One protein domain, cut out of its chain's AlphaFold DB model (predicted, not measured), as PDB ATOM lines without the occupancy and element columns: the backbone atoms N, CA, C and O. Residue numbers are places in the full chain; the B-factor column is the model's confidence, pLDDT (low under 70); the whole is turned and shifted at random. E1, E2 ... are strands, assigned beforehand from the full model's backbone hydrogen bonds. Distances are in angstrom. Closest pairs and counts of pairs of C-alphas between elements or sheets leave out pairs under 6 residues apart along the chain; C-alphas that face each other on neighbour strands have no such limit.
ATOM      1  N   ARG A   4     219.392 272.972 244.301       96.62
ATOM      2  CA  ARG A   4     219.051 273.888 243.213       96.62
ATOM      3  C   ARG A   4     217.553 273.858 242.978       96.62
ATOM      4  O   ARG A   4     217.003 272.802 242.682       96.62
ATOM      5  N   ILE A   5     216.933 275.025 243.061       97.50
ATOM      6  CA  ILE A   5     215.524 275.233 242.746       97.50
ATOM      7  C   ILE A   5     215.463 275.960 241.405       97.50
ATOM      8  O   ILE A   5     216.245 276.883 241.172       97.50
ATOM      9  N   SER A   6     214.563 275.539 240.519       97.31
ATOM     10  CA  SER A   6     214.338 276.186 239.226       97.31
ATOM     11  C   SER A   6     212.846 276.292 238.948       97.31
ATOM     12  O   SER A   6     212.089 275.388 239.297       97.31
ATOM     13  N   ILE A   7     212.432 277.383 238.310       97.31
ATOM     14  CA  ILE A   7     211.044 277.620 237.908       97.31
ATOM     15  C   ILE A   7     211.003 277.688 236.385       97.31
ATOM     16  O   ILE A   7     211.820 278.366 235.761       97.31
ATOM     17  N   ARG A   8     210.040 276.993 235.775       97.06
ATOM     18  CA  ARG A   8     209.813 277.046 234.330       97.06
ATOM     19  C   ARG A   8     208.430 277.591 234.029       97.06
ATOM     20  O   ARG A   8     207.447 277.140 234.608       97.06
ATOM     21  N   THR A   9     208.352 278.509 233.076       97.25
ATOM     22  CA  THR A   9     207.077 278.871 232.456       97.25
ATOM     23  C   THR A   9     206.731 277.799 231.437       97.25
ATOM     24  O   THR A   9     207.580 277.440 230.620       97.25
ATOM     25  N   VAL A  10     205.493 277.306 231.467       97.75
ATOM     26  CA  VAL A  10     204.981 276.310 230.522       97.75
ATOM     27  C   VAL A  10     203.822 276.924 229.751       97.75
ATOM     28  O   VAL A  10     202.897 277.479 230.335       97.75
ATOM     29  N   THR A  11     203.889 276.843 228.427       97.25
ATOM     30  CA  THR A  11     202.864 277.344 227.506       97.25
ATOM     31  C   THR A  11     202.580 276.289 226.441       97.25
ATOM     32  O   THR A  11     203.366 275.357 226.266       97.25
ATOM     33  N   GLY A  12     201.533 276.484 225.636       98.00
ATOM     34  CA  GLY A  12     201.291 275.642 224.455       98.00
ATOM     35  C   GLY A  12     202.429 275.657 223.418       98.00
ATOM     36  O   GLY A  12     202.470 274.792 222.553       98.00
ATOM     37  N   ARG A  13     203.375 276.607 223.505       96.12
ATOM     38  CA  ARG A  13     204.557 276.705 222.624       96.12
ATOM     39  C   ARG A  13     205.815 276.056 223.211       96.12
ATOM     40  O   ARG A  13     206.861 276.078 222.569       96.12
ATOM     41  N   GLY A  14     205.737 275.513 224.426       96.19
ATOM     42  CA  GLY A  14     206.854 274.874 225.118       96.19
ATOM     43  C   GLY A  14     207.170 275.494 226.479       96.19
ATOM     44  O   GLY A  14     206.360 276.219 227.060       96.19
ATOM     45  N   GLN A  15     208.363 275.172 226.985       96.75
ATOM     46  CA  GLN A  15     208.814 275.499 228.339       96.75
ATOM     47  C   GLN A  15     210.141 276.270 228.348       96.75
ATOM     48  O   GLN A  15     211.013 276.022 227.508       96.75
ATOM     49  N   SER A  16     210.310 277.174 229.315       95.19
ATOM     50  CA  SER A  16     211.587 277.865 229.547       95.19
ATOM     51  C   SER A  16     212.660 276.911 230.097       95.19
ATOM     52  O   SER A  16     212.369 275.788 230.520       95.19
ATOM     53  N   LYS A  17     213.934 277.324 230.068       93.56
ATOM     54  CA  LYS A  17     215.043 276.499 230.586       93.56
ATOM     55  C   LYS A  17     215.294 276.808 232.059       93.56
ATOM     56  O   LYS A  17     215.270 277.968 232.439       93.56
ATOM     57  N   ASP A  18     215.686 275.803 232.848       94.62
ATOM     58  CA  ASP A  18     216.007 275.976 234.281       94.62
ATOM     59  C   ASP A  18     216.918 277.165 234.562       94.62
ATOM     60  O   ASP A  18     216.677 277.960 235.459       94.62
ATOM     61  N   ALA A  19     217.976 277.306 233.769       92.00
ATOM     62  CA  ALA A  19     218.979 278.331 233.993       92.00
ATOM     63  C   ALA A  19     218.452 279.771 233.787       92.00
ATOM     64  O   ALA A  19     219.173 280.712 234.100       92.00
ATOM     65  N   GLU A  20     217.239 279.949 233.249       92.94
ATOM     66  CA  GLU A  20     216.578 281.255 233.089       92.94
ATOM     67  C   GLU A  20     215.905 281.720 234.388       92.94
ATOM     68  O   GLU A  20     215.788 282.922 234.601       92.94
ATOM     69  N   CYS A  21     215.532 280.797 235.283       96.06
ATOM     70  CA  CYS A  21     215.036 281.111 236.621       96.06
ATOM     71  C   CYS A  21     215.461 280.008 237.600       96.06
ATOM     72  O   CYS A  21     214.816 278.963 237.697       96.06
ATOM     73  N   THR A  22     216.583 280.217 238.297       97.00
ATOM     74  CA  THR A  22     217.168 279.223 239.209       97.00
ATOM     75  C   THR A  22     217.919 279.867 240.368       97.00
ATOM     76  O   THR A  22     218.505 280.939 240.220       97.00
ATOM     77  N   LEU A  23     217.941 279.182 241.511       96.75
ATOM     78  CA  LEU A  23     218.637 279.590 242.726       96.75
ATOM     79  C   LEU A  23     219.245 278.371 243.435       96.75
ATOM     80  O   LEU A  23     218.586 277.342 243.601       96.75
ATOM     81  N   LEU A  24     220.498 278.492 243.878       97.19
ATOM     82  CA  LEU A  24     221.120 277.573 244.831       97.19
ATOM     83  C   LEU A  24     220.815 278.008 246.266       97.19
ATOM     84  O   LEU A  24     221.035 279.160 246.628       97.19
ATOM     85  N   VAL A  25     220.361 277.066 247.089       96.56
ATOM     86  CA  VAL A  25     220.012 277.276 248.501       96.56
ATOM     87  C   VAL A  25     220.656 276.220 249.401       96.56
ATOM     88  O   VAL A  25     221.101 275.167 248.937       96.56
ATOM     89  N   GLY A  26     220.673 276.495 250.705       96.50
ATOM     90  CA  GLY A  26     221.202 275.596 251.730       96.50
ATOM     91  C   GLY A  26     222.675 275.839 252.068       96.50
ATOM     92  O   GLY A  26     223.364 276.656 251.457       96.50
ATOM     93  N   LYS A  27     223.166 275.125 253.088       95.75
ATOM     94  CA  LYS A  27     224.551 275.246 253.571       95.75
ATOM     95  C   LYS A  27     225.541 274.936 252.439       95.75
ATOM     96  O   LYS A  27     225.487 273.841 251.878       95.75
ATOM     97  N   GLY A  28     226.437 275.883 252.152       90.31
ATOM     98  CA  GLY A  28     227.430 275.791 251.074       90.31
ATOM     99  C   GLY A  28     226.953 276.316 249.715       90.31
ATOM    100  O   GLY A  28     227.679 276.190 248.733       90.31
ATOM    101  N   ALA A  29     225.751 276.899 249.629       93.69
ATOM    102  CA  ALA A  29     225.307 277.559 248.409       93.69
ATOM    103  C   ALA A  29     226.190 278.769 248.069       93.69
ATOM    104  O   ALA A  29     226.504 279.584 248.933       93.69
ATOM    105  N   SER A  30     226.563 278.884 246.794       93.12
ATOM    106  CA  SER A  30     227.337 280.004 246.262       93.12
ATOM    107  C   SER A  30     226.557 280.712 245.159       93.12
ATOM    108  O   SER A  30     225.883 280.073 244.346       93.12
ATOM    109  N   ALA A  31     226.678 282.039 245.126       90.00
ATOM    110  CA  ALA A  31     226.175 282.878 244.045       90.00
ATOM    111  C   ALA A  31     226.990 282.721 242.750       90.00
ATOM    112  O   ALA A  31     226.507 283.094 241.678       90.00
ATOM    113  N   ALA A  32     228.201 282.161 242.845       94.25
ATOM    114  CA  ALA A  32     229.114 282.032 241.724       94.25
ATOM    115  C   ALA A  32     228.501 281.191 240.585       94.25
ATOM    116  O   ALA A  32     227.903 280.134 240.833       94.25
ATOM    117  N   PRO A  33     228.652 281.625 239.324       95.88
ATOM    118  CA  PRO A  33     228.284 280.821 238.169       95.88
ATOM    119  C   PRO A  33     229.087 279.522 238.103       95.88
ATOM    120  O   PRO A  33     230.227 279.439 238.548       95.88
ATOM    121  N   THR A  34     228.503 278.502 237.484       95.62
ATOM    122  CA  THR A  34     229.149 277.207 237.238       95.62
ATOM    123  C   THR A  34     228.925 276.773 235.793       95.62
ATOM    124  O   THR A  34     228.121 277.369 235.074       95.62
ATOM    125  N   ARG A  35     229.618 275.714 235.352       95.50
ATOM    126  CA  ARG A  35     229.477 275.147 233.996       95.50
ATOM    127  C   ARG A  35     229.646 276.189 232.883       95.50
ATOM    128  O   ARG A  35     228.879 276.194 231.920       95.50
ATOM    129  N   LEU A  36     230.628 277.078 233.036       96.12
ATOM    130  CA  LEU A  36     231.016 278.006 231.981       96.12
ATOM    131  C   LEU A  36     231.490 277.207 230.761       96.12
ATOM    132  O   LEU A  36     232.324 276.314 230.883       96.12
ATOM    133  N   LYS A  37     230.931 277.506 229.590       96.25
ATOM    134  CA  LYS A  37     231.250 276.827 228.334       96.25
ATOM    135  C   LYS A  37     231.283 277.819 227.184       96.25
ATOM    136  O   LYS A  37     230.289 278.509 226.945       96.25
ATOM    137  N   ALA A  38     232.379 277.804 226.433       95.62
ATOM    138  CA  ALA A  38     232.463 278.385 225.100       95.62
ATOM    139  C   ALA A  38     232.077 277.337 224.040       95.62
ATOM    140  O   ALA A  38     232.334 276.142 224.186       95.62
ATOM    141  N   SER A  39     231.393 277.767 222.986       96.06
ATOM    142  CA  SER A  39     230.961 276.920 221.871       96.06
ATOM    143  C   SER A  39     230.845 277.746 220.596       96.06
ATOM    144  O   SER A  39     230.767 278.970 220.679       96.06
ATOM    145  N   HIS A  40     230.764 277.090 219.432       94.50
ATOM    146  CA  HIS A  40     230.693 277.778 218.132       94.50
ATOM    147  C   HIS A  40     231.803 278.827 217.994       94.50
ATOM    148  O   HIS A  40     231.537 279.989 217.700       94.50
ATOM    149  N   ILE A  41     233.022 278.413 218.328       92.75
ATOM    150  CA  ILE A  41     234.190 279.278 218.307       92.75
ATOM    151  C   ILE A  41     234.616 279.438 216.850       92.75
ATOM    152  O   ILE A  41     234.816 278.449 216.146       92.75
ATOM    153  N   THR A  42     234.720 280.683 216.407       90.44
ATOM    154  CA  THR A  42     235.352 281.074 215.147       90.44
ATOM    155  C   THR A  42     236.579 281.922 215.459       90.44
ATOM    156  O   THR A  42     236.856 282.238 216.613       90.44
ATOM    157  N   THR A  43     237.281 282.366 214.421       87.00
ATOM    158  CA  THR A  43     238.435 283.265 214.538       87.00
ATOM    159  C   THR A  43     238.128 284.595 215.238       87.00
ATOM    160  O   THR A  43     239.043 285.286 215.661       87.00
ATOM    161  N   ASN A  44     236.856 285.000 215.314       88.06
ATOM    162  CA  ASN A  44     236.454 286.321 215.801       88.06
ATOM    163  C   ASN A  44     235.162 286.316 216.636       88.06
ATOM    164  O   ASN A  44     234.611 287.379 216.942       88.06
ATOM    165  N   SER A  45     234.639 285.136 216.976       89.25
ATOM    166  CA  SER A  45     233.397 285.024 217.731       89.25
ATOM    167  C   SER A  45     233.312 283.738 218.539       89.25
ATOM    168  O   SER A  45     233.949 282.736 218.222       89.25
ATOM    169  N   ALA A  46     232.491 283.758 219.584       93.12
ATOM    170  CA  ALA A  46     232.135 282.562 220.334       93.12
ATOM    171  C   ALA A  46     230.793 282.733 221.041       93.12
ATOM    172  O   ALA A  46     230.413 283.823 221.466       93.12
ATOM    173  N   LYS A  47     230.077 281.627 221.239       95.06
ATOM    174  CA  LYS A  47     228.917 281.568 222.132       95.06
ATOM    175  C   LYS A  47     229.364 281.108 223.510       95.06
ATOM    176  O   LYS A  47     229.765 279.955 223.672       95.06
ATOM    177  N   LEU A  48     229.218 281.976 224.499       95.94
ATOM    178  CA  LEU A  48     229.447 281.661 225.902       95.94
ATOM    179  C   LEU A  48     228.119 281.317 226.584       95.94
ATOM    180  O   LEU A  48     227.083 281.921 226.299       95.94
ATOM    181  N   SER A  49     228.139 280.345 227.489       96.62
ATOM    182  CA  SER A  49     226.993 279.973 228.321       96.62
ATOM    183  C   SER A  49     227.440 279.509 229.701       96.62
ATOM    184  O   SER A  49     228.530 278.962 229.832       96.62
ATOM    185  N   TRP A  50     226.604 279.715 230.716       96.75
ATOM    186  CA  TRP A  50     226.855 279.284 232.092       96.75
ATOM    187  C   TRP A  50     225.551 278.893 232.801       96.75
ATOM    188  O   TRP A  50     224.445 279.109 232.296       96.75
ATOM    189  N   LEU A  51     225.685 278.292 233.983       96.94
ATOM    190  CA  LEU A  51     224.603 278.077 234.936       96.94
ATOM    191  C   LEU A  51     224.768 279.062 236.104       96.94
ATOM    192  O   LEU A  51     225.753 278.946 236.839       96.94
ATOM    193  N   PRO A  52     223.826 279.993 236.323       96.94
ATOM    194  CA  PRO A  52     223.940 280.947 237.416       96.94
ATOM    195  C   PRO A  52     223.778 280.264 238.783       96.94
ATOM    196  O   PRO A  52     223.046 279.274 238.925       96.94
ATOM    197  N   GLY A  53     224.446 280.796 239.809       96.44
ATOM    198  CA  GLY A  53     224.150 280.435 241.196       96.44
ATOM    199  C   GLY A  53     222.783 280.968 241.631       96.44
ATOM    200  O   GLY A  53     222.001 280.249 242.249       96.44
ATOM    201  N   SER A  54     222.465 282.185 241.189       97.12
ATOM    202  CA  SER A  54     221.144 282.812 241.240       97.12
ATOM    203  C   SER A  54     220.911 283.583 239.944       97.12
ATOM    204  O   SER A  54     221.751 284.391 239.547       97.12
ATOM    205  N   SER A  55     219.777 283.364 239.279       96.50
ATOM    206  CA  SER A  55     219.394 284.132 238.087       96.50
ATOM    207  C   SER A  55     219.076 285.600 238.394       96.50
ATOM    208  O   SER A  55     218.977 286.392 237.461       96.50
ATOM    209  N   ASN A  56     218.952 285.976 239.671       96.50
ATOM    210  CA  ASN A  56     218.638 287.345 240.096       96.50
ATOM    211  C   ASN A  56     219.867 288.267 240.145       96.50
ATOM    212  O   ASN A  56     219.718 289.457 240.413       96.50
ATOM    213  N   PHE A  57     221.071 287.743 239.906       96.25
ATOM    214  CA  PHE A  57     222.298 288.534 239.930       96.25
ATOM    215  C   PHE A  57     222.748 288.971 238.538       96.25
ATOM    216  O   PHE A  57     222.544 288.282 237.535       96.25
ATOM    217  N   TYR A  58     223.418 290.121 238.508       96.81
ATOM    218  CA  TYR A  58     224.222 290.540 237.370       96.81
ATOM    219  C   TYR A  58     225.437 289.622 237.216       96.81
ATOM    220  O   TYR A  58     225.941 289.068 238.193       96.81
ATOM    221  N   HIS A  59     225.911 289.473 235.983       95.81
ATOM    222  CA  HIS A  59     227.076 288.655 235.660       95.81
ATOM    223  C   HIS A  59     228.059 289.472 234.826       95.81
ATOM    224  O   HIS A  59     227.714 289.893 233.724       95.81
ATOM    225  N   ALA A  60     229.271 289.684 235.330       95.62
ATOM    226  CA  ALA A  60     230.350 290.300 234.566       95.62
ATOM    227  C   ALA A  60     231.150 289.221 233.820       95.62
ATOM    228  O   ALA A  60     231.418 288.144 234.357       95.62
ATOM    229  N   VAL A  61     231.483 289.492 232.560       93.75
ATOM    230  CA  VAL A  61     232.207 288.573 231.676       93.75
ATOM    231  C   VAL A  61     233.547 289.193 231.339       93.75
ATOM    232  O   VAL A  61     233.600 290.267 230.737       93.75
ATOM    233  N   TYR A  62     234.607 288.477 231.696       91.75
ATOM    234  CA  TYR A  62     235.988 288.876 231.470       91.75
ATOM    235  C   TYR A  62     236.628 287.987 230.406       91.75
ATOM    236  O   TYR A  62     236.339 286.789 230.329       91.75
ATOM    237  N   LEU A  63     237.504 288.576 229.599       87.88
ATOM    238  CA  LEU A  63     238.402 287.869 228.692       87.88
ATOM    239  C   LEU A  63     239.806 288.419 228.918       87.88
ATOM    240  O   LEU A  63     240.004 289.621 228.759       87.88
ATOM    241  N   ASN A  64     240.756 287.554 229.283       87.38
ATOM    242  CA  ASN A  64     242.129 287.954 229.614       87.38
ATOM    243  C   ASN A  64     242.154 289.124 230.615       87.38
ATOM    244  O   ASN A  64     242.760 290.159 230.357       87.38
ATOM    245  N   ASP A  65     241.389 288.983 231.702       89.25
ATOM    246  CA  ASP A  65     241.211 289.975 232.773       89.25
ATOM    247  C   ASP A  65     240.576 291.319 232.364       89.25
ATOM    248  O   ASP A  65     240.353 292.185 233.208       89.25
ATOM    249  N   HIS A  66     240.179 291.485 231.099       88.44
ATOM    250  CA  HIS A  66     239.446 292.660 230.634       88.44
ATOM    251  C   HIS A  66     237.931 292.437 230.695       88.44
ATOM    252  O   HIS A  66     237.408 291.485 230.109       88.44
ATOM    253  N   GLU A  67     237.197 293.343 231.348       91.56
ATOM    254  CA  GLU A  67     235.733 293.298 231.382       91.56
ATOM    255  C   GLU A  67     235.159 293.592 229.993       91.56
ATOM    256  O   GLU A  67     235.361 294.664 229.425       91.56
ATOM    257  N   LEU A  68     234.446 292.630 229.414       89.94
ATOM    258  CA  LEU A  68     233.819 292.796 228.102       89.94
ATOM    259  C   LEU A  68     232.367 293.239 228.212       89.94
ATOM    260  O   LEU A  68     231.864 293.961 227.350       89.94
ATOM    261  N   ARG A  69     231.650 292.721 229.215       92.00
ATOM    262  CA  ARG A  69     230.213 292.947 229.348       92.00
ATOM    263  C   ARG A  69     229.714 292.664 230.755       92.00
ATOM    264  O   ARG A  69     230.038 291.628 231.330       92.00
ATOM    265  N   ILE A  70     228.787 293.503 231.205       95.75
ATOM    266  CA  ILE A  70     227.897 293.216 232.330       95.75
ATOM    267  C   ILE A  70     226.544 292.753 231.783       95.75
ATOM    268  O   ILE A  70     225.901 293.418 230.966       95.75
ATOM    269  N   CYS A  71     226.116 291.570 232.204       95.62
ATOM    270  CA  CYS A  71     224.851 290.961 231.836       95.62
ATOM    271  C   CYS A  71     223.812 291.184 232.949       95.62
ATOM    272  O   CYS A  71     224.116 290.891 234.109       95.62
ATOM    273  N   PRO A  72     222.596 291.662 232.621       96.81
ATOM    274  CA  PRO A  72     221.529 291.821 233.602       96.81
ATOM    275  C   PRO A  72     221.015 290.464 234.120       96.81
ATOM    276  O   PRO A  72     221.294 289.425 233.506       96.81
ATOM    277  N   PRO A  73     220.236 290.462 235.219       95.62
ATOM    278  CA  PRO A  73     219.554 289.271 235.715       95.62
ATOM    279  C   PRO A  73     218.803 288.499 234.617       95.62
ATOM    280  O   PRO A  73     218.280 289.076 233.664       95.62
ATOM    281  N   GLY A  74     218.778 287.172 234.737       92.31
ATOM    282  CA  GLY A  74     218.171 286.252 233.765       92.31
ATOM    283  C   GLY A  74     219.031 285.938 232.531       92.31
ATOM    284  O   GLY A  74     218.765 284.961 231.824       92.31
ATOM    285  N   VAL A  75     220.101 286.697 232.267       94.81
ATOM    286  CA  VAL A  75     221.029 286.402 231.166       94.81
ATOM    287  C   VAL A  75     222.046 285.344 231.595       94.81
ATOM    288  O   VAL A  75     222.726 285.474 232.606       94.81
ATOM    289  N   ARG A  76     222.171 284.288 230.785       95.19
ATOM    290  CA  ARG A  76     223.047 283.122 231.048       95.19
ATOM    291  C   ARG A  76     223.877 282.655 229.853       95.19
ATOM    292  O   ARG A  76     224.479 281.579 229.860       95.19
ATOM    293  N   LYS A  77     223.746 283.370 228.742       95.25
ATOM    294  CA  LYS A  77     224.408 283.077 227.479       95.25
ATOM    295  C   LYS A  77     224.605 284.378 226.731       95.25
ATOM    296  O   LYS A  77     223.755 285.263 226.796       95.25
ATOM    297  N   LEU A  78     225.692 284.460 225.991       94.56
ATOM    298  CA  LEU A  78     226.027 285.623 225.190       94.56
ATOM    299  C   LEU A  78     226.792 285.176 223.951       94.56
ATOM    300  O   LEU A  78     227.423 284.119 223.932       94.56
ATOM    301  N   PHE A  79     226.700 285.985 222.910       93.06
ATOM    302  CA  PHE A  79     227.521 285.839 221.725       93.06
ATOM    303  C   PHE A  79     228.579 286.934 221.778       93.06
ATOM    304  O   PHE A  79     228.238 288.115 221.767       93.06
ATOM    305  N   LEU A  80     229.836 286.529 221.930       90.00
ATOM    306  CA  LEU A  80     230.983 287.419 221.838       90.00
ATOM    307  C   LEU A  80     231.345 287.570 220.369       90.00
ATOM    308  O   LEU A  80     231.476 286.573 219.662       90.00
ATOM    309  N   THR A  81     231.545 288.809 219.944       85.81
ATOM    310  CA  THR A  81     232.151 289.156 218.662       85.81
ATOM    311  C   THR A  81     233.252 290.170 218.929       85.81
ATOM    312  O   THR A  81     233.104 291.050 219.774       85.81
ATOM    313  N   GLY A  82     234.378 290.042 218.238       71.62
ATOM    314  CA  GLY A  82     235.500 290.962 218.390       71.62
ATOM    315  C   GLY A  82     236.248 291.080 217.079       71.62
ATOM    316  O   GLY A  82     236.513 290.076 216.431       71.62
TER     317      GLY A  82
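Overview. This is residues 4 to 82 of the 88 residues of an uncharacterized protein of Hymenolepis diminuta (UniProt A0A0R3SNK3). A small, loose two-layer body, with the hairpin E5 and E6 partly over one face of the three-stranded sheet E3, E4, E7, has a second, long hairpin beside one end. The two layers are closest where the link from E6 to E7 joins them, and the gap widens toward the turn at residues 64 and 65. The long hairpin is E1 and E2 with the link between them, residues 7 to 21, of which residues 10 to 15 stick out free. The 79 printed residues hold seven named strands, E1 to E7 in that order, and no named helix; the class is all strand, though under half of the residues, 36, are in named strands, and each sheet is antiparallel, the largest in the order E3, E4, E7. The whole is only just loose, close to compact, with a radius of gyration of the C-alphas of 14.0 A, and flat, spanning 37 by 36 by 18 A.

Arrangement. E1, residues 4 to 6, and E2, residues 22 to 25, form an antiparallel hairpin at 151 degrees, with N 5 and O 23 within hydrogen-bond range at 2.9 A. Within their link, residues 10 to 11 pair with residues 14 to 15, antiparallel. E3, residues 34 to 39, and E4, residues 45 to 51, form a hairpin at 159 degrees; N 37 and O 49 are 2.8 A apart. E7, residues 77 to 81, is the antiparallel neighbour of E4 at 161 degrees, with N 80 and O 46 at 2.8 A. E3 and E7 are edge strands and E4 is an inner strand. E5, residues 59 to 63, and E6, residues 66 to 71, form a hairpin at 153 degrees; N 61 and O 69 are 2.9 A apart. E6 and E7 are near each other, with 5 pairs of C-alphas within 10 A. E5 is apart from E3, E4 and E7. E1 and E2 are apart from each of E3 to E7.

Along the chain. E1 begins at C-alpha 4, (219.051, 273.888, 243.213), and is 6.6 A long; E2 is 9.9 A. E3 is 15.5 A long. E4, the longest strand with 7 residues, covers 20.5 A from C-alpha 45 at (233.397, 285.024, 217.731). E5 is 13.3 A long, E6 14.7 A and E7 13.2 A, ending at C-alpha 81, (232.151, 289.156, 218.662).

Size, cuts and confidence. The C-alphas of Gly 12 and Asp 65 are the two farthest apart, at 43.2 A. The printed part has no cut. The link from E1 to E2, 15 residues, is long; those from E3 to E4, E5 to E6 and E6 to E7 are tight. The mean pLDDT of the printed part is 94.1, and no printed residue is under 70.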